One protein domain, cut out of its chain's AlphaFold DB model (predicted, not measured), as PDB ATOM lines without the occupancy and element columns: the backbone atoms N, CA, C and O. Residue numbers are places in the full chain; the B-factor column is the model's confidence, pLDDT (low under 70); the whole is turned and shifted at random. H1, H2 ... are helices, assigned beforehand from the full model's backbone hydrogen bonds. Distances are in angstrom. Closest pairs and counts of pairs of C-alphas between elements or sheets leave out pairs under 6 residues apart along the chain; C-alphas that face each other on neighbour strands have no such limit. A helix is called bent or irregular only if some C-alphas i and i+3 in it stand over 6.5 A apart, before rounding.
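What this domain is: This is residues 140 to 259 of the 261 residues of an uncharacterized protein of Barnesiella viscericola DSM 18177 (UniProt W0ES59). A long helical hairpin, H1 and H2, is crossed by a second, shorter hairpin, H4 and H5, near the end where H1 begins and H2 finishes. H3, a short helix, packs on the second half of H2 at residues 178 to 185, and the turn of the first hairpin at residues 164 and 165 lies far from the second. The printed part has 120 residues with five named helices, H1 to H5 in chain order, and no named strand; the class is all helix. The whole is compact, with a radius of gyration of the C-alphas of 14.2 A and spans of 46 by 33 by 26 A.

How they stand to each other: H1, residues 140 to 163, and H2, residues 166 to 189, form a helical hairpin: they touch at a shallow tilt of 14 degrees, opposite ways, and their closest C-alphas, of Thr 157 and Ala 169, are 4.5 A apart. H2 has a kink of 30 degrees near residue 179, and is neither bent nor irregular, but only just: C-alphas 179 and 182 are 6.4 A apart. H2 is the hub, touching four helices. With residues 178 to 185 alone it touches H3, residues 205 to 213, at a steep tilt of 62 degrees, the same way; the closest C-alphas, of Tyr 181 and Tyr 208, are 5.7 A apart. H2 only just touches H4, residues 215 to 228, with 3 pairs of C-alphas within 8 A, the closest those of Pro 182 and Thr 219, 7.1 A apart. H4 and H5, residues 238 to 257, form a helical hairpin at 35.4 degrees, a tilt only just steep; their closest C-alphas, of Lys 216 and Leu 256, are 6.3 A apart. H1 touches H5 with residues 141 to 145 alone, at a steep tilt of 54 degrees; the closest C-alphas, of Leu 145 and Ile 241, are 7.1 A apart. H2 and H5 only just touch, with 3 pairs within 8 A, the closest the C-alphas of Ile 186 and Leu 252 at 7.4 A. Helix packing is mostly crossed, with 1 of 6 touching pairs at a shallow tilt. H1 is apart from H3 and H4, and H3 from H5. Every O i to N i+4 pair is within hydrogen-bond range in H1, H3, H4 and H5; in H2, 18 of 20 are.

Where its parts are: H1 begins at C-alpha 140, (-5.731, -13.952, 26.022), and measures 34.6 A from first to last C-alpha. H2 measures 34.4 A and ends at C-alpha 189, (6.711, -11.027, 35.124). H3 has 9 residues, H4 14. H5 measures 27.5 A and ends at C-alpha 257, (10.460, -24.422, 41.650).

The domain as a whole: The C-alphas of His 163 and Glu 258, the two farthest apart, are 46.8 A apart. The printed part has no cut. The link from H2 to H3, residues 190 to 204, is long. Mean pLDDT of the printed part is 90.9; residue 201 is under 70.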
ATOM      1  N   ASP A 140      -4.294 -14.195  25.999       84.62
ATOM      2  CA  ASP A 140      -5.731 -13.952  26.022       84.62
ATOM      3  C   ASP A 140      -6.420 -14.848  27.051       84.62
ATOM      4  O   ASP A 140      -7.324 -14.390  27.738       84.62
ATOM      5  N   GLU A 141      -5.970 -16.092  27.232       90.38
ATOM      6  CA  GLU A 141      -6.455 -16.949  28.320       90.38
ATOM      7  C   GLU A 141      -6.221 -16.306  29.698       90.38
ATOM      8  O   GLU A 141      -7.139 -16.281  30.517       90.38
ATOM      9  N   LEU A 142      -5.030 -15.748  29.944       93.81
ATOM     10  CA  LEU A 142      -4.722 -15.051  31.197       93.81
ATOM     11  C   LEU A 142      -5.567 -13.779  31.366       93.81
ATOM     12  O   LEU A 142      -6.189 -13.591  32.410       93.81
ATOM     13  N   TYR A 143      -5.625 -12.939  30.330       91.38
ATOM     14  CA  TYR A 143      -6.396 -11.696  30.318       91.38
ATOM     15  C   TYR A 143      -7.874 -11.949  30.640       91.38
ATOM     16  O   TYR A 143      -8.427 -11.391  31.588       91.38
ATOM     17  N   HIS A 144      -8.514 -12.855  29.895       92.31
ATOM     18  CA  HIS A 144      -9.929 -13.157  30.087       92.31
ATOM     19  C   HIS A 144     -10.202 -13.810  31.442       92.31
ATOM     20  O   HIS A 144     -11.262 -13.563  32.012       92.31
ATOM     21  N   LEU A 145      -9.273 -14.607  31.986       95.81
ATOM     22  CA  LEU A 145      -9.440 -15.180  33.319       95.81
ATOM     23  C   LEU A 145      -9.463 -14.101  34.403       95.81
ATOM     24  O   LEU A 145     -10.354 -14.124  35.251       95.81
ATOM     25  N   ILE A 146      -8.522 -13.152  34.364       95.25
ATOM     26  CA  ILE A 146      -8.468 -12.043  35.324       95.25
ATOM     27  C   ILE A 146      -9.788 -11.264  35.297       95.25
ATOM     28  O   ILE A 146     -10.417 -11.064  36.339       95.25
ATOM     29  N   HIS A 147     -10.255 -10.890  34.104       93.06
ATOM     30  CA  HIS A 147     -11.511 -10.157  33.964       93.06
ATOM     31  C   HIS A 147     -12.735 -10.987  34.360       93.06
ATOM     32  O   HIS A 147     -13.646 -10.451  34.985       93.06
ATOM     33  N   ALA A 148     -12.765 -12.286  34.056       92.69
ATOM     34  CA  ALA A 148     -13.863 -13.160  34.457       92.69
ATOM     35  C   ALA A 148     -13.952 -13.301  35.983       92.69
ATOM     36  O   ALA A 148     -15.056 -13.273  36.533       92.69
ATOM     37  N   LEU A 149     -12.812 -13.414  36.673       94.19
ATOM     38  CA  LEU A 149     -12.761 -13.416  38.134       94.19
ATOM     39  C   LEU A 149     -13.272 -12.089  38.697       94.19
ATOM     40  O   LEU A 149     -14.126 -12.096  39.581       94.19
ATOM     41  N   GLU A 150     -12.820 -10.962  38.152       92.69
ATOM     42  CA  GLU A 150     -13.247  -9.635  38.601       92.69
ATOM     43  C   GLU A 150     -14.753  -9.406  38.395       92.69
ATOM     44  O   GLU A 150     -15.457  -8.996  39.316       92.69
ATOM     45  N   GLN A 151     -15.279  -9.742  37.215       91.88
ATOM     46  CA  GLN A 151     -16.705  -9.623  36.904       91.88
ATOM     47  C   GLN A 151     -17.563 -10.523  37.798       91.88
ATOM     48  O   GLN A 151     -18.588 -10.082  38.318       91.88
ATOM     49  N   THR A 152     -17.137 -11.771  38.008       92.44
ATOM     50  CA  THR A 152     -17.865 -12.726  38.855       92.44
ATOM     51  C   THR A 152     -17.859 -12.277  40.315       92.44
ATOM     52  O   THR A 152     -18.911 -12.273  40.953       92.44
ATOM     53  N   LYS A 153     -16.705 -11.824  40.824       93.38
ATOM     54  CA  LYS A 153     -16.578 -11.219  42.154       93.38
ATOM     55  C   LYS A 153     -17.564 -10.064  42.307       93.38
ATOM     56  O   LYS A 153     -18.376 -10.091  43.224       93.38
ATOM     57  N   ASN A 154     -17.538  -9.101  41.385       92.94
ATOM     58  CA  ASN A 154     -18.362  -7.894  41.460       92.94
ATOM     59  C   ASN A 154     -19.863  -8.200  41.380       92.94
ATOM     60  O   ASN A 154     -20.653  -7.557  42.069       92.94
ATOM     61  N   ALA A 155     -20.269  -9.202  40.597       93.00
ATOM     62  CA  ALA A 155     -21.660  -9.648  40.546       93.00
ATOM     63  C   ALA A 155     -22.127 -10.231  41.892       93.00
ATOM     64  O   ALA A 155     -23.182  -9.844  42.401       93.00
ATOM     65  N   ILE A 156     -21.331 -11.123  42.491       93.62
ATOM     66  CA  ILE A 156     -21.672 -11.780  43.761       93.62
ATOM     67  C   ILE A 156     -21.657 -10.774  44.919       93.62
ATOM     68  O   ILE A 156     -22.594 -10.749  45.717       93.62
ATOM     69  N   THR A 157     -20.632  -9.922  45.014       94.44
ATOM     70  CA  THR A 157     -20.526  -8.934  46.099       94.44
ATOM     71  C   THR A 157     -21.637  -7.896  46.019       94.44
ATOM     72  O   THR A 157     -22.244  -7.589  47.041       94.44
ATOM     73  N   SER A 158     -21.986  -7.417  44.818       94.00
ATOM     74  CA  SER A 158     -23.110  -6.486  44.633       94.00
ATOM     75  C   SER A 158     -24.430  -7.094  45.107       94.00
ATOM     76  O   SER A 158     -25.217  -6.422  45.775       94.00
ATOM     77  N   GLN A 159     -24.667  -8.376  44.807       94.62
ATOM     78  CA  GLN A 159     -25.850  -9.080  45.289       94.62
ATOM     79  C   GLN A 159     -25.832  -9.233  46.813       94.62
ATOM     80  O   GLN A 159     -26.837  -8.932  47.453       94.62
ATOM     81  N   ALA A 160     -24.712  -9.658  47.402       93.94
ATOM     82  CA  ALA A 160     -24.579  -9.814  48.849       93.94
ATOM     83  C   ALA A 160     -24.812  -8.484  49.587       93.94
ATOM     84  O   ALA A 160     -25.609  -8.429  50.523       93.94
ATOM     85  N   TYR A 161     -24.224  -7.381  49.110       94.00
ATOM     86  CA  TYR A 161     -24.467  -6.052  49.676       94.00
ATOM     87  C   TYR A 161     -25.935  -5.627  49.577       94.00
ATOM     88  O   TYR A 161     -26.476  -5.098  50.546       94.00
ATOM     89  N   ALA A 162     -26.606  -5.902  48.454       94.94
ATOM     90  CA  ALA A 162     -28.025  -5.586  48.287       94.94
ATOM     91  C   ALA A 162     -28.936  -6.352  49.267       94.94
ATOM     92  O   ALA A 162     -30.006  -5.853  49.614       94.94
ATOM     93  N   HIS A 163     -28.514  -7.532  49.731       94.56
ATOM     94  CA  HIS A 163     -29.244  -8.345  50.712       94.56
ATOM     95  C   HIS A 163     -28.791  -8.103  52.165       94.56
ATOM     96  O   HIS A 163     -29.386  -8.653  53.087       94.56
ATOM     97  N   GLY A 164     -27.785  -7.247  52.387       93.81
ATOM     98  CA  GLY A 164     -27.216  -6.978  53.713       93.81
ATOM     99  C   GLY A 164     -26.226  -8.042  54.206       93.81
ATOM    100  O   GLY A 164     -25.834  -8.017  55.372       93.81
ATOM    101  N   ASP A 165     -25.777  -8.943  53.333       95.44
ATOM    102  CA  ASP A 165     -24.854 -10.036  53.649       95.44
ATOM    103  C   ASP A 165     -23.384  -9.583  53.562       95.44
ATOM    104  O   ASP A 165     -22.575 -10.112  52.795       95.44
ATOM    105  N   PHE A 166     -23.014  -8.575  54.358       93.69
ATOM    106  CA  PHE A 166     -21.691  -7.936  54.299       93.69
ATOM    107  C   PHE A 166     -20.525  -8.918  54.506       93.69
ATOM    108  O   PHE A 166     -19.519  -8.829  53.808       93.69
ATOM    109  N   GLN A 167     -20.677  -9.893  55.408       94.25
ATOM    110  CA  GLN A 167     -19.645 -10.907  55.666       94.25
ATOM    111  C   GLN A 167     -19.398 -11.808  54.450       94.25
ATOM    112  O   GLN A 167     -18.256 -12.159  54.156       94.25
ATOM    113  N   ILE A 168     -20.459 -12.159  53.717       92.00
ATOM    114  CA  ILE A 168     -20.345 -12.959  52.494       92.00
ATOM    115  C   ILE A 168     -19.627 -12.141  51.419       92.00
ATOM    116  O   ILE A 168     -18.745 -12.665  50.741       92.00
ATOM    117  N   ALA A 169     -19.956 -10.852  51.291       93.12
ATOM    118  CA  ALA A 169     -19.291  -9.964  50.344       93.12
ATOM    119  C   ALA A 169     -17.778  -9.863  50.615       93.12
ATOM    120  O   ALA A 169     -16.981 -10.038  49.692       93.12
ATOM    121  N   GLU A 170     -17.376  -9.664  51.874       92.69
ATOM    122  CA  GLU A 170     -15.962  -9.617  52.270       92.69
ATOM    123  C   GLU A 170     -15.238 -10.941  51.993       92.69
ATOM    124  O   GLU A 170     -14.133 -10.949  51.441       92.69
ATOM    125  N   GLN A 171     -15.868 -12.073  52.318       93.06
ATOM    126  CA  GLN A 171     -15.290 -13.393  52.076       93.06
ATOM    127  C   GLN A 171     -15.080 -13.652  50.578       93.06
ATOM    128  O   GLN A 171     -14.009 -14.106  50.170       93.06
ATOM    129  N   VAL A 172     -16.075 -13.329  49.747       93.69
ATOM    130  CA  VAL A 172     -15.983 -13.454  48.286       93.69
ATOM    131  C   VAL A 172     -14.878 -12.555  47.742       93.69
ATOM    132  O   VAL A 172     -14.056 -13.010  46.948       93.69
ATOM    133  N   GLN A 173     -14.803 -11.304  48.199       92.50
ATOM    134  CA  GLN A 173     -13.763 -10.377  47.765       92.50
ATOM    135  C   GLN A 173     -12.361 -10.898  48.105       92.50
ATOM    136  O   GLN A 173     -11.486 -10.903  47.238       92.50
ATOM    137  N   SER A 174     -12.168 -11.404  49.324       92.00
ATOM    138  CA  SER A 174     -10.896 -11.976  49.778       92.00
ATOM    139  C   SER A 174     -10.468 -13.187  48.938       92.00
ATOM    140  O   SER A 174      -9.348 -13.224  48.416       92.00
ATOM    141  N   ILE A 175     -11.379 -14.146  48.724       94.44
ATOM    142  CA  ILE A 175     -11.100 -15.361  47.944       94.44
ATOM    143  C   ILE A 175     -10.702 -14.993  46.513       94.44
ATOM    144  O   ILE A 175      -9.648 -15.412  46.036       94.44
ATOM    145  N   PHE A 176     -11.513 -14.187  45.827       95.06
ATOM    146  CA  PHE A 176     -11.256 -13.842  44.429       95.06
ATOM    147  C   PHE A 176      -9.966 -13.038  44.257       95.06
ATOM    148  O   PHE A 176      -9.199 -13.313  43.335       95.06
ATOM    149  N   ASN A 177      -9.686 -12.090  45.155       92.81
ATOM    150  CA  ASN A 177      -8.456 -11.309  45.095       92.81
ATOM    151  C   ASN A 177      -7.210 -12.191  45.284       92.81
ATOM    152  O   ASN A 177      -6.249 -12.052  44.529       92.81
ATOM    153  N   THR A 178      -7.254 -13.159  46.205       94.25
ATOM    154  CA  THR A 178      -6.130 -14.086  46.433       94.25
ATOM    155  C   THR A 178      -5.792 -14.891  45.176       94.25
ATOM    156  O   THR A 178      -4.621 -15.073  44.856       94.25
ATOM    157  N   TYR A 179      -6.800 -15.313  44.403       96.31
ATOM    158  CA  TYR A 179      -6.581 -15.997  43.124       96.31
ATOM    159  C   TYR A 179      -6.169 -15.067  41.976       96.31
ATOM    160  O   TYR A 179      -5.595 -15.550  41.003       96.31
ATOM    161  N   LYS A 180      -6.416 -13.754  42.067       95.00
ATOM    162  CA  LYS A 180      -5.948 -12.773  41.072       95.00
ATOM    163  C   LYS A 180      -4.477 -12.405  41.248       95.00
ATOM    164  O   LYS A 180      -3.791 -12.213  40.251       95.00
ATOM    165  N   TYR A 181      -3.969 -12.330  42.477       95.25
ATOM    166  CA  TYR A 181      -2.577 -11.946  42.745       95.25
ATOM    167  C   TYR A 181      -1.519 -12.734  41.959       95.25
ATOM    168  O   TYR A 181      -0.678 -12.095  41.323       95.25
ATOM    169  N   PRO A 182      -1.540 -14.080  41.901       95.19
ATOM    170  CA  PRO A 182      -0.589 -14.806  41.066       95.19
ATOM    171  C   PRO A 182      -0.791 -14.526  39.569       95.19
ATOM    172  O   PRO A 182       0.178 -14.531  38.820       95.19
ATOM    173  N   LEU A 183      -2.013 -14.226  39.115       95.62
ATOM    174  CA  LEU A 183      -2.284 -13.881  37.714       95.62
ATOM    175  C   LEU A 183      -1.695 -12.516  37.346       95.62
ATOM    176  O   LEU A 183      -1.109 -12.381  36.276       95.62
ATOM    177  N   TYR A 184      -1.789 -11.535  38.244       93.75
ATOM    178  CA  TYR A 184      -1.121 -10.241  38.099       93.75
ATOM    179  C   TYR A 184       0.394 -10.380  38.098       93.75
ATOM    180  O   TYR A 184       1.068  -9.803  37.248       93.75
ATOM    181  N   TYR A 185       0.927 -11.209  38.996       91.56
ATOM    182  CA  TYR A 185       2.351 -11.506  39.011       91.56
ATOM    183  C   TYR A 185       2.807 -12.124  37.689       91.56
ATOM    184  O   TYR A 185       3.812 -11.697  37.129       91.56
ATOM    185  N   ILE A 186       2.059 -13.094  37.153       90.75
ATOM    186  CA  ILE A 186       2.339 -13.680  35.839       90.75
ATOM    187  C   ILE A 186       2.245 -12.607  34.755       90.75
ATOM    188  O   ILE A 186       3.152 -12.507  33.941       90.75
ATOM    189  N   TRP A 187       1.202 -11.776  34.748       89.50
ATOM    190  CA  TRP A 187       1.037 -10.701  33.768       89.50
ATOM    191  C   TRP A 187       2.258  -9.775  33.711       89.50
ATOM    192  O   TRP A 187       2.818  -9.560  32.632       89.50
ATOM    193  N   GLN A 188       2.705  -9.319  34.885       85.00
ATOM    194  CA  GLN A 188       3.873  -8.461  35.078       85.00
ATOM    195  C   GLN A 188       5.168  -9.171  34.699       85.00
ATOM    196  O   GLN A 188       5.926  -8.699  33.854       85.00
ATOM    197  N   LYS A 189       5.441 -10.326  35.312       83.69
ATOM    198  CA  LYS A 189       6.711 -11.027  35.124       83.69
ATOM    199  C   LYS A 189       6.857 -11.584  33.721       83.69
ATOM    200  O   LYS A 189       7.958 -11.567  33.196       83.69
ATOM    201  N   TYR A 190       5.771 -12.034  33.098       80.94
ATOM    202  CA  TYR A 190       5.791 -12.655  31.773       80.94
ATOM    203  C   TYR A 190       5.623 -11.612  30.660       80.94
ATOM    204  O   TYR A 190       5.611 -11.970  29.480       80.94
ATOM    205  N   LEU A 191       5.507 -10.327  31.024       74.50
ATOM    206  CA  LEU A 191       5.396  -9.195  30.105       74.50
ATOM    207  C   LEU A 191       4.244  -9.392  29.104       74.50
ATOM    208  O   LEU A 191       4.402  -9.295  27.877       74.50
ATOM    209  N   PHE A 192       3.061  -9.741  29.619       78.56
ATOM    210  CA  PHE A 192       1.877  -9.984  28.789       78.56
ATOM    211  C   PHE A 192       1.201  -8.700  28.286       78.56
ATOM    212  O   PHE A 192       0.560  -8.745  27.231       78.56
ATOM    213  N   GLY A 193       1.417  -7.570  28.956       78.19
ATOM    214  CA  GLY A 193       0.910  -6.250  28.583       78.19
ATOM    215  C   GLY A 193       1.265  -5.217  29.648       78.19
ATOM    216  O   GLY A 193       2.143  -5.468  30.474       78.19
ATOM    217  N   ARG A 194       0.597  -4.062  29.624       79.69
ATOM    218  CA  ARG A 194       0.748  -3.052  30.681       79.69
ATOM    219  C   ARG A 194      -0.116  -3.398  31.891       79.69
ATOM    220  O   ARG A 194      -1.128  -4.084  31.740       79.69
ATOM    221  N   ASP A 195       0.263  -2.936  33.075       82.69
ATOM    222  CA  ASP A 195      -0.432  -3.284  34.319       82.69
ATOM    223  C   ASP A 195      -1.863  -2.743  34.347       82.69
ATOM    224  O   ASP A 195      -2.774  -3.435  34.795       82.69
ATOM    225  N   GLU A 196      -2.092  -1.565  33.767       84.75
ATOM    226  CA  GLU A 196      -3.400  -0.903  33.729       84.75
ATOM    227  C   GLU A 196      -4.429  -1.661  32.871       84.75
ATOM    228  O   GLU A 196      -5.620  -1.371  32.925       84.75
ATOM    229  N   GLU A 197      -3.996  -2.642  32.067       83.81
ATOM    230  CA  GLU A 197      -4.909  -3.503  31.303       83.81
ATOM    231  C   GLU A 197      -5.663  -4.489  32.199       83.81
ATOM    232  O   GLU A 197      -6.754  -4.923  31.833       83.81
ATOM    233  N   VAL A 198      -5.084  -4.859  33.344       89.44
ATOM    234  CA  VAL A 198      -5.604  -5.918  34.220       89.44
ATOM    235  C   VAL A 198      -5.792  -5.466  35.664       89.44
ATOM    236  O   VAL A 198      -6.591  -6.068  36.378       89.44
ATOM    237  N   TRP A 199      -5.095  -4.412  36.090       86.38
ATOM    238  CA  TRP A 199      -5.146  -3.862  37.438       86.38
ATOM    239  C   TRP A 199      -6.136  -2.699  37.525       86.38
ATOM    240  O   TRP A 199      -6.009  -1.713  36.801       86.38
ATOM    241  N   ALA A 200      -7.111  -2.781  38.431       77.75
ATOM    242  CA  ALA A 200      -8.053  -1.685  38.654       77.75
ATOM    243  C   ALA A 200      -7.401  -0.563  39.482       77.75
ATOM    244  O   ALA A 200      -6.808  -0.843  40.521       77.75
ATOM    245  N   GLU A 201      -7.552   0.702  39.073       68.81
ATOM    246  CA  GLU A 201      -6.914   1.865  39.732       68.81
ATOM    247  C   GLU A 201      -7.221   1.983  41.239       68.81
ATOM    248  O   GLU A 201      -6.415   2.514  42.001       68.81
ATOM    249  N   GLU A 202      -8.362   1.457  41.687       75.12
ATOM    250  CA  GLU A 202      -8.800   1.492  43.089       75.12
ATOM    251  C   GLU A 202      -8.338   0.270  43.913       75.12
ATOM    252  O   GLU A 202      -8.548   0.211  45.126       75.12
ATOM    253  N   GLU A 203      -7.711  -0.732  43.284       80.62
ATOM    254  CA  GLU A 203      -7.266  -1.952  43.960       80.62
ATOM    255  C   GLU A 203      -5.940  -1.724  44.702       80.62
ATOM    256  O   GLU A 203      -4.910  -1.388  44.113       80.62
ATOM    257  N   SER A 204      -5.957  -1.932  46.024       81.31
ATOM    258  CA  SER A 204      -4.775  -1.758  46.871       81.31
ATOM    259  C   SER A 204      -3.637  -2.704  46.474       81.31
ATOM    260  O   SER A 204      -3.812  -3.921  46.415       81.31
ATOM    261  N   MET A 205      -2.435  -2.146  46.303       84.00
ATOM    262  CA  MET A 205      -1.208  -2.903  46.025       84.00
ATOM    263  C   MET A 205      -0.673  -3.666  47.246       84.00
ATOM    264  O   MET A 205       0.089  -4.615  47.085       84.00
ATOM    265  N   MET A 206      -1.038  -3.268  48.470       87.69
ATOM    266  CA  MET A 206      -0.442  -3.823  49.696       87.69
ATOM    267  C   MET A 206      -0.713  -5.327  49.871       87.69
ATOM    268  O   MET A 206       0.245  -6.076  50.060       87.69
ATOM    269  N   PRO A 207      -1.962  -5.820  49.752       89.38
ATOM    270  CA  PRO A 207      -2.238  -7.256  49.808       89.38
ATOM    271  C   PRO A 207      -1.474  -8.067  48.755       89.38
ATOM    272  O   PRO A 207      -0.982  -9.156  49.041       89.38
ATOM    273  N   TYR A 208      -1.317  -7.511  47.555       90.94
ATOM    274  CA  TYR A 208      -0.529  -8.134  46.501       90.94
ATOM    275  C   TYR A 208       0.955  -8.202  46.849       90.94
ATOM    276  O   TYR A 208       1.563  -9.255  46.694       90.94
ATOM    277  N   GLN A 209       1.532  -7.122  47.379       89.25
ATOM    278  CA  GLN A 209       2.926  -7.107  47.830       89.25
ATOM    279  C   GLN A 209       3.192  -8.143  48.931       89.25
ATOM    280  O   GLN A 209       4.219  -8.825  48.913       89.25
ATOM    281  N   ILE A 210       2.249  -8.307  49.861       90.00
ATOM    282  CA  ILE A 210       2.313  -9.354  50.886       90.00
ATOM    283  C   ILE A 210       2.264 -10.732  50.221       90.00
ATOM    284  O   ILE A 210       3.095 -11.587  50.523       90.00
ATOM    285  N   PHE A 211       1.352 -10.938  49.271       92.62
ATOM    286  CA  PHE A 211       1.229 -12.210  48.566       92.62
ATOM    287  C   PHE A 211       2.520 -12.580  47.822       92.62
ATOM    288  O   PHE A 211       3.005 -13.703  47.947       92.62
ATOM    289  N   ILE A 212       3.112 -11.645  47.076       92.12
ATOM    290  CA  ILE A 212       4.309 -11.937  46.278       92.12
ATOM    291  C   ILE A 212       5.556 -12.184  47.133       92.12
ATOM    292  O   ILE A 212       6.476 -12.848  46.660       92.12
ATOM    293  N   SER A 213       5.594 -11.693  48.379       90.12
ATOM    294  CA  SER A 213       6.742 -11.899  49.274       90.12
ATOM    295  C   SER A 213       7.021 -13.383  49.551       90.12
ATOM    296  O   SER A 213       8.182 -13.769  49.638       90.12
ATOM    297  N   ASN A 214       5.968 -14.212  49.562       92.56
ATOM    298  CA  ASN A 214       6.028 -15.669  49.711       92.56
ATOM    299  C   ASN A 214       5.320 -16.380  48.547       92.56
ATOM    300  O   ASN A 214       4.585 -17.349  48.734       92.56
ATOM    301  N   ILE A 215       5.525 -15.895  47.319       93.12
ATOM    302  CA  ILE A 215       4.752 -16.344  46.153       93.12
ATOM    303  C   ILE A 215       4.780 -17.858  45.918       93.12
ATOM    304  O   ILE A 215       3.786 -18.421  45.464       93.12
ATOM    305  N   LYS A 216       5.898 -18.524  46.221       92.69
ATOM    306  CA  LYS A 216       6.041 -19.972  46.039       92.69
ATOM    307  C   LYS A 216       5.075 -20.740  46.941       92.69
ATOM    308  O   LYS A 216       4.255 -21.495  46.431       92.69
ATOM    309  N   GLU A 217       5.127 -20.472  48.243       94.75
ATOM    310  CA  GLU A 217       4.265 -21.108  49.246       94.75
ATOM    311  C   GLU A 217       2.792 -20.805  48.966       94.75
ATOM    312  O   GLU A 217       1.975 -21.719  48.881       94.75
ATOM    313  N   HIS A 218       2.459 -19.542  48.688       96.12
ATOM    314  CA  HIS A 218       1.081 -19.173  48.380       96.12
ATOM    315  C   HIS A 218       0.565 -19.815  47.081       96.12
ATOM    316  O   HIS A 218      -0.599 -20.202  47.004       96.12
ATOM    317  N   THR A 219       1.404 -19.964  46.049       96.69
ATOM    318  CA  THR A 219       1.000 -20.653  44.808       96.69
ATOM    319  C   THR A 219       0.715 -22.133  45.073       96.69
ATOM    320  O   THR A 219      -0.289 -22.657  44.580       96.69
ATOM    321  N   ASP A 220       1.543 -22.795  45.885       95.75
ATOM    322  CA  ASP A 220       1.352 -24.197  46.276       95.75
ATOM    323  C   ASP A 220       0.045 -24.391  47.061       95.75
ATOM    324  O   ASP A 220      -0.736 -25.307  46.773       95.75
ATOM    325  N   GLU A 221      -0.241 -23.489  48.001       96.44
ATOM    326  CA  GLU A 221      -1.486 -23.473  48.771       96.44
ATOM    327  C   GLU A 221      -2.713 -23.278  47.875       96.44
ATOM    328  O   GLU A 221      -3.681 -24.035  47.982       96.44
ATOM    329  N   LEU A 222      -2.672 -22.325  46.940       96.94
ATOM    330  CA  LEU A 222      -3.779 -22.075  46.015       96.94
ATOM    331  C   LEU A 222      -4.093 -23.291  45.136       96.94
ATOM    332  O   LEU A 222      -5.269 -23.613  44.937       96.94
ATOM    333  N   ILE A 223      -3.065 -23.983  44.633       96.56
ATOM    334  CA  ILE A 223      -3.227 -25.225  43.860       96.56
ATOM    335  C   ILE A 223      -3.818 -26.330  44.742       96.56
ATOM    336  O   ILE A 223      -4.732 -27.036  44.312       96.56
ATOM    337  N   SER A 224      -3.338 -26.468  45.981       96.88
ATOM    338  CA  SER A 224      -3.888 -27.421  46.949       96.88
ATOM    339  C   SER A 224      -5.371 -27.154  47.225       96.88
ATOM    340  O   SER A 224      -6.181 -28.081  47.178       96.88
ATOM    341  N   MET A 225      -5.763 -25.892  47.425       95.56
ATOM    342  CA  MET A 225      -7.167 -25.520  47.619       95.56
ATOM    343  C   MET A 225      -8.021 -25.809  46.382       95.56
ATOM    344  O   MET A 225      -9.137 -26.294  46.531       95.56
ATOM    345  N   LEU A 226      -7.517 -25.582  45.164       95.31
ATOM    346  CA  LEU A 226      -8.261 -25.941  43.948       95.31
ATOM    347  C   LEU A 226      -8.510 -27.452  43.840       95.31
ATOM    348  O   LEU A 226      -9.573 -27.857  43.372       95.31
ATOM    349  N   ASN A 227      -7.570 -28.277  44.307       93.75
ATOM    350  CA  ASN A 227      -7.704 -29.735  44.295       93.75
ATOM    351  C   ASN A 227      -8.628 -30.262  45.404       93.75
ATOM    352  O   ASN A 227      -9.393 -31.197  45.174       93.75
ATOM    353  N   ASN A 228      -8.544 -29.688  46.606       93.75
ATOM    354  CA  ASN A 228      -9.141 -30.267  47.815       93.75
ATOM    355  C   ASN A 228     -10.421 -29.559  48.278       93.75
ATOM    356  O   ASN A 228     -11.272 -30.168  48.923       93.75
ATOM    357  N   SER A 229     -10.558 -28.269  47.979       92.94
ATOM    358  CA  SER A 229     -11.612 -27.401  48.508       92.94
ATOM    359  C   SER A 229     -11.908 -26.251  47.540       92.94
ATOM    360  O   SER A 229     -11.830 -25.079  47.901       92.94
ATOM    361  N   ASN A 230     -12.197 -26.600  46.282       93.50
ATOM    362  CA  ASN A 230     -12.332 -25.649  45.183       93.50
ATOM    363  C   ASN A 230     -13.421 -24.586  45.450       93.50
ATOM    364  O   ASN A 230     -14.613 -24.917  45.395       93.50
ATOM    365  N   PRO A 231     -13.058 -23.303  45.643       93.44
ATOM    366  CA  PRO A 231     -14.028 -22.255  45.961       93.44
ATOM    367  C   PRO A 231     -14.909 -21.869  44.768       93.44
ATOM    368  O   PRO A 231     -15.955 -21.252  44.947       93.44
ATOM    369  N   PHE A 232     -14.518 -22.246  43.549       95.12
ATOM    370  CA  PHE A 232     -15.262 -21.936  42.331       95.12
ATOM    371  C   PHE A 232     -16.272 -23.025  41.961       95.12
ATOM    372  O   PHE A 232     -17.104 -22.797  41.088       95.12
ATOM    373  N   ALA A 233     -16.244 -24.191  42.620       94.12
ATOM    374  CA  ALA A 233     -17.141 -25.311  42.320       94.12
ATOM    375  C   ALA A 233     -18.647 -24.961  42.338       94.12
ATOM    376  O   ALA A 233     -19.367 -25.493  41.492       94.12
ATOM    377  N   PRO A 234     -19.149 -24.072  43.223       91.56
ATOM    378  CA  PRO A 234     -20.566 -23.691  43.230       91.56
ATOM    379  C   PRO A 234     -21.003 -22.805  42.051       91.56
ATOM    380  O   PRO A 234     -22.198 -22.575  41.874       91.56
ATOM    381  N   LEU A 235     -20.066 -22.263  41.266       91.38
ATOM    382  CA  LEU A 235     -20.358 -21.322  40.184       91.38
ATOM    383  C   LEU A 235     -20.744 -22.055  38.896       91.38
ATOM    384  O   LEU A 235     -20.179 -23.096  38.563       91.38
ATOM    385  N   SER A 236     -21.636 -21.465  38.096       87.38
ATOM    386  CA  SER A 236     -22.069 -22.042  36.812       87.38
ATOM    387  C   SER A 236     -20.918 -22.227  35.810       87.38
ATOM    388  O   SER A 236     -20.902 -23.189  35.046       87.38
ATOM    389  N   ASN A 237     -19.930 -21.333  35.836       86.88
ATOM    390  CA  ASN A 237     -18.693 -21.374  35.052       86.88
ATOM    391  C   ASN A 237     -17.490 -21.915  35.853       86.88
ATOM    392  O   ASN A 237     -16.356 -21.876  35.368       86.88
ATOM    393  N   GLY A 238     -17.730 -22.455  37.052       89.38
ATOM    394  CA  GLY A 238     -16.708 -22.879  38.004       89.38
ATOM    395  C   GLY A 238     -15.697 -23.862  37.427       89.38
ATOM    396  O   GLY A 238     -14.496 -23.655  37.545       89.38
ATOM    397  N   ALA A 239     -16.165 -24.885  36.706       90.81
ATOM    398  CA  ALA A 239     -15.289 -25.887  36.098       90.81
ATOM    399  C   ALA A 239     -14.308 -25.289  35.069       90.81
ATOM    400  O   ALA A 239     -13.150 -25.707  34.997       90.81
ATOM    401  N   ALA A 240     -14.751 -24.300  34.285       91.50
ATOM    402  CA  ALA A 240     -13.903 -23.626  33.304       91.50
ATOM    403  C   ALA A 240     -12.859 -22.735  33.992       91.50
ATOM    404  O   ALA A 240     -11.679 -22.805  33.643       91.50
ATOM    405  N   ILE A 241     -13.279 -21.970  35.009       93.88
ATOM    406  CA  ILE A 241     -12.391 -21.146  35.842       93.88
ATOM    407  C   ILE A 241     -11.322 -22.023  36.499       93.88
ATOM    408  O   ILE A 241     -10.131 -21.762  36.346       93.88
ATOM    409  N   THR A 242     -11.727 -23.107  37.163       95.19
ATOM    410  CA  THR A 242     -10.816 -24.035  37.847       95.19
ATOM    411  C   THR A 242      -9.812 -24.666  36.892       95.19
ATOM    412  O   THR A 242      -8.625 -24.719  37.209       95.19
ATOM    413  N   LYS A 243     -10.246 -25.112  35.706       94.25
ATOM    414  CA  LYS A 243      -9.340 -25.695  34.708       94.25
ATOM    415  C   LYS A 243      -8.272 -24.694  34.266       94.25
ATOM    416  O   LYS A 243      -7.105 -25.063  34.134       94.25
ATOM    417  N   LEU A 244      -8.667 -23.445  34.026       95.31
ATOM    418  CA  LEU A 244      -7.754 -22.412  33.550       95.31
ATOM    419  C   LEU A 244      -6.809 -21.929  34.658       95.31
ATOM    420  O   LEU A 244      -5.615 -21.783  34.409       95.31
ATOM    421  N   LEU A 245      -7.310 -21.795  35.889       97.31
ATOM    422  CA  LEU A 245      -6.485 -21.535  37.069       97.31
ATOM    423  C   LEU A 245      -5.452 -22.641  37.282       97.31
ATOM    424  O   LEU A 245      -4.280 -22.327  37.428       97.31
ATOM    425  N   HIS A 246      -5.833 -23.920  37.229       95.94
ATOM    426  CA  HIS A 246      -4.863 -25.016  37.339       95.94
ATOM    427  C   HIS A 246      -3.777 -24.927  36.276       95.94
ATOM    428  O   HIS A 246      -2.597 -24.994  36.594       95.94
ATOM    429  N   LYS A 247      -4.176 -24.738  35.017       94.62
ATOM    430  CA  LYS A 247      -3.247 -24.624  33.892       94.62
ATOM    431  C   LYS A 247      -2.208 -23.518  34.118       94.62
ATOM    432  O   LYS A 247      -1.023 -23.747  33.899       94.62
ATOM    433  N   ILE A 248      -2.655 -22.339  34.544       95.19
ATOM    434  CA  ILE A 248      -1.805 -21.156  34.717       95.19
ATOM    435  C   ILE A 248      -0.964 -21.254  35.998       95.19
ATOM    436  O   ILE A 248       0.241 -21.013  35.967       95.19
ATOM    437  N   LEU A 249      -1.571 -21.647  37.120       96.25
ATOM    438  CA  LEU A 249      -0.876 -21.747  38.403       96.25
ATOM    439  C   LEU A 249       0.143 -22.887  38.420       96.25
ATOM    440  O   LEU A 249       1.209 -22.716  39.000       96.25
ATOM    441  N   SER A 250      -0.127 -24.020  37.764       94.62
ATOM    442  CA  SER A 250       0.860 -25.101  37.648       94.62
ATOM    443  C   SER A 250       2.084 -24.684  36.829       94.62
ATOM    444  O   SER A 250       3.198 -25.041  37.198       94.62
ATOM    445  N   ASP A 251       1.909 -23.887  35.770       91.75
ATOM    446  CA  ASP A 251       3.032 -23.324  35.007       91.75
ATOM    447  C   ASP A 251       3.881 -22.383  35.885       91.75
ATOM    448  O   ASP A 251       5.104 -22.535  35.957       91.75
ATOM    449  N   LEU A 252       3.229 -21.494  36.650       92.56
ATOM    450  CA  LEU A 252       3.901 -20.640  37.633       92.56
ATOM    451  C   LEU A 252       4.641 -21.463  38.695       92.56
ATOM    452  O   LEU A 252       5.812 -21.201  38.959       92.56
ATOM    453  N   GLN A 253       3.992 -22.477  39.271       94.25
ATOM    454  CA  GLN A 253       4.577 -23.364  40.276       94.25
ATOM    455  C   GLN A 253       5.843 -24.037  39.747       94.25
ATOM    456  O   GLN A 253       6.885 -23.962  40.400       94.25
ATOM    457  N   THR A 254       5.781 -24.667  38.569       90.00
ATOM    458  CA  THR A 254       6.943 -25.318  37.950       90.00
ATOM    459  C   THR A 254       8.091 -24.329  37.779       90.00
ATOM    460  O   THR A 254       9.207 -24.602  38.214       90.00
ATOM    461  N   ARG A 255       7.818 -23.139  37.239       84.50
ATOM    462  CA  ARG A 255       8.858 -22.135  36.990       84.50
ATOM    463  C   ARG A 255       9.474 -21.572  38.272       84.50
ATOM    464  O   ARG A 255      10.689 -21.396  38.310       84.50
ATOM    465  N   LEU A 256       8.677 -21.345  39.319       85.81
ATOM    466  CA  LEU A 256       9.175 -20.934  40.638       85.81
ATOM    467  C   LEU A 256      10.047 -22.023  41.280       85.81
ATOM    468  O   LEU A 256      11.060 -21.724  41.908       85.81
ATOM    469  N   HIS A 257       9.683 -23.297  41.120       83.88
ATOM    470  CA  HIS A 257      10.460 -24.422  41.650       83.88
ATOM    471  C   HIS A 257      11.780 -24.636  40.908       83.88
ATOM    472  O   HIS A 257      12.778 -24.995  41.530       83.88
ATOM    473  N   GLU A 258      11.795 -24.393  39.601       81.25
ATOM    474  CA  GLU A 258      12.981 -24.503  38.751       81.25
ATOM    475  C   GLU A 258      13.860 -23.237  38.752       81.25
ATOM    476  O   GLU A 258      14.888 -23.215  38.075       81.25
ATOM    477  N   GLY A 259      13.469 -22.175  39.470       70.50
ATOM    478  CA  GLY A 259      14.196 -20.899  39.495       70.50
ATOM    479  C   GLY A 259      14.234 -20.192  38.134       70.50
ATOM    480  O   GLY A 259      15.221 -19.538  37.799       70.50
TER     481      GLY A 259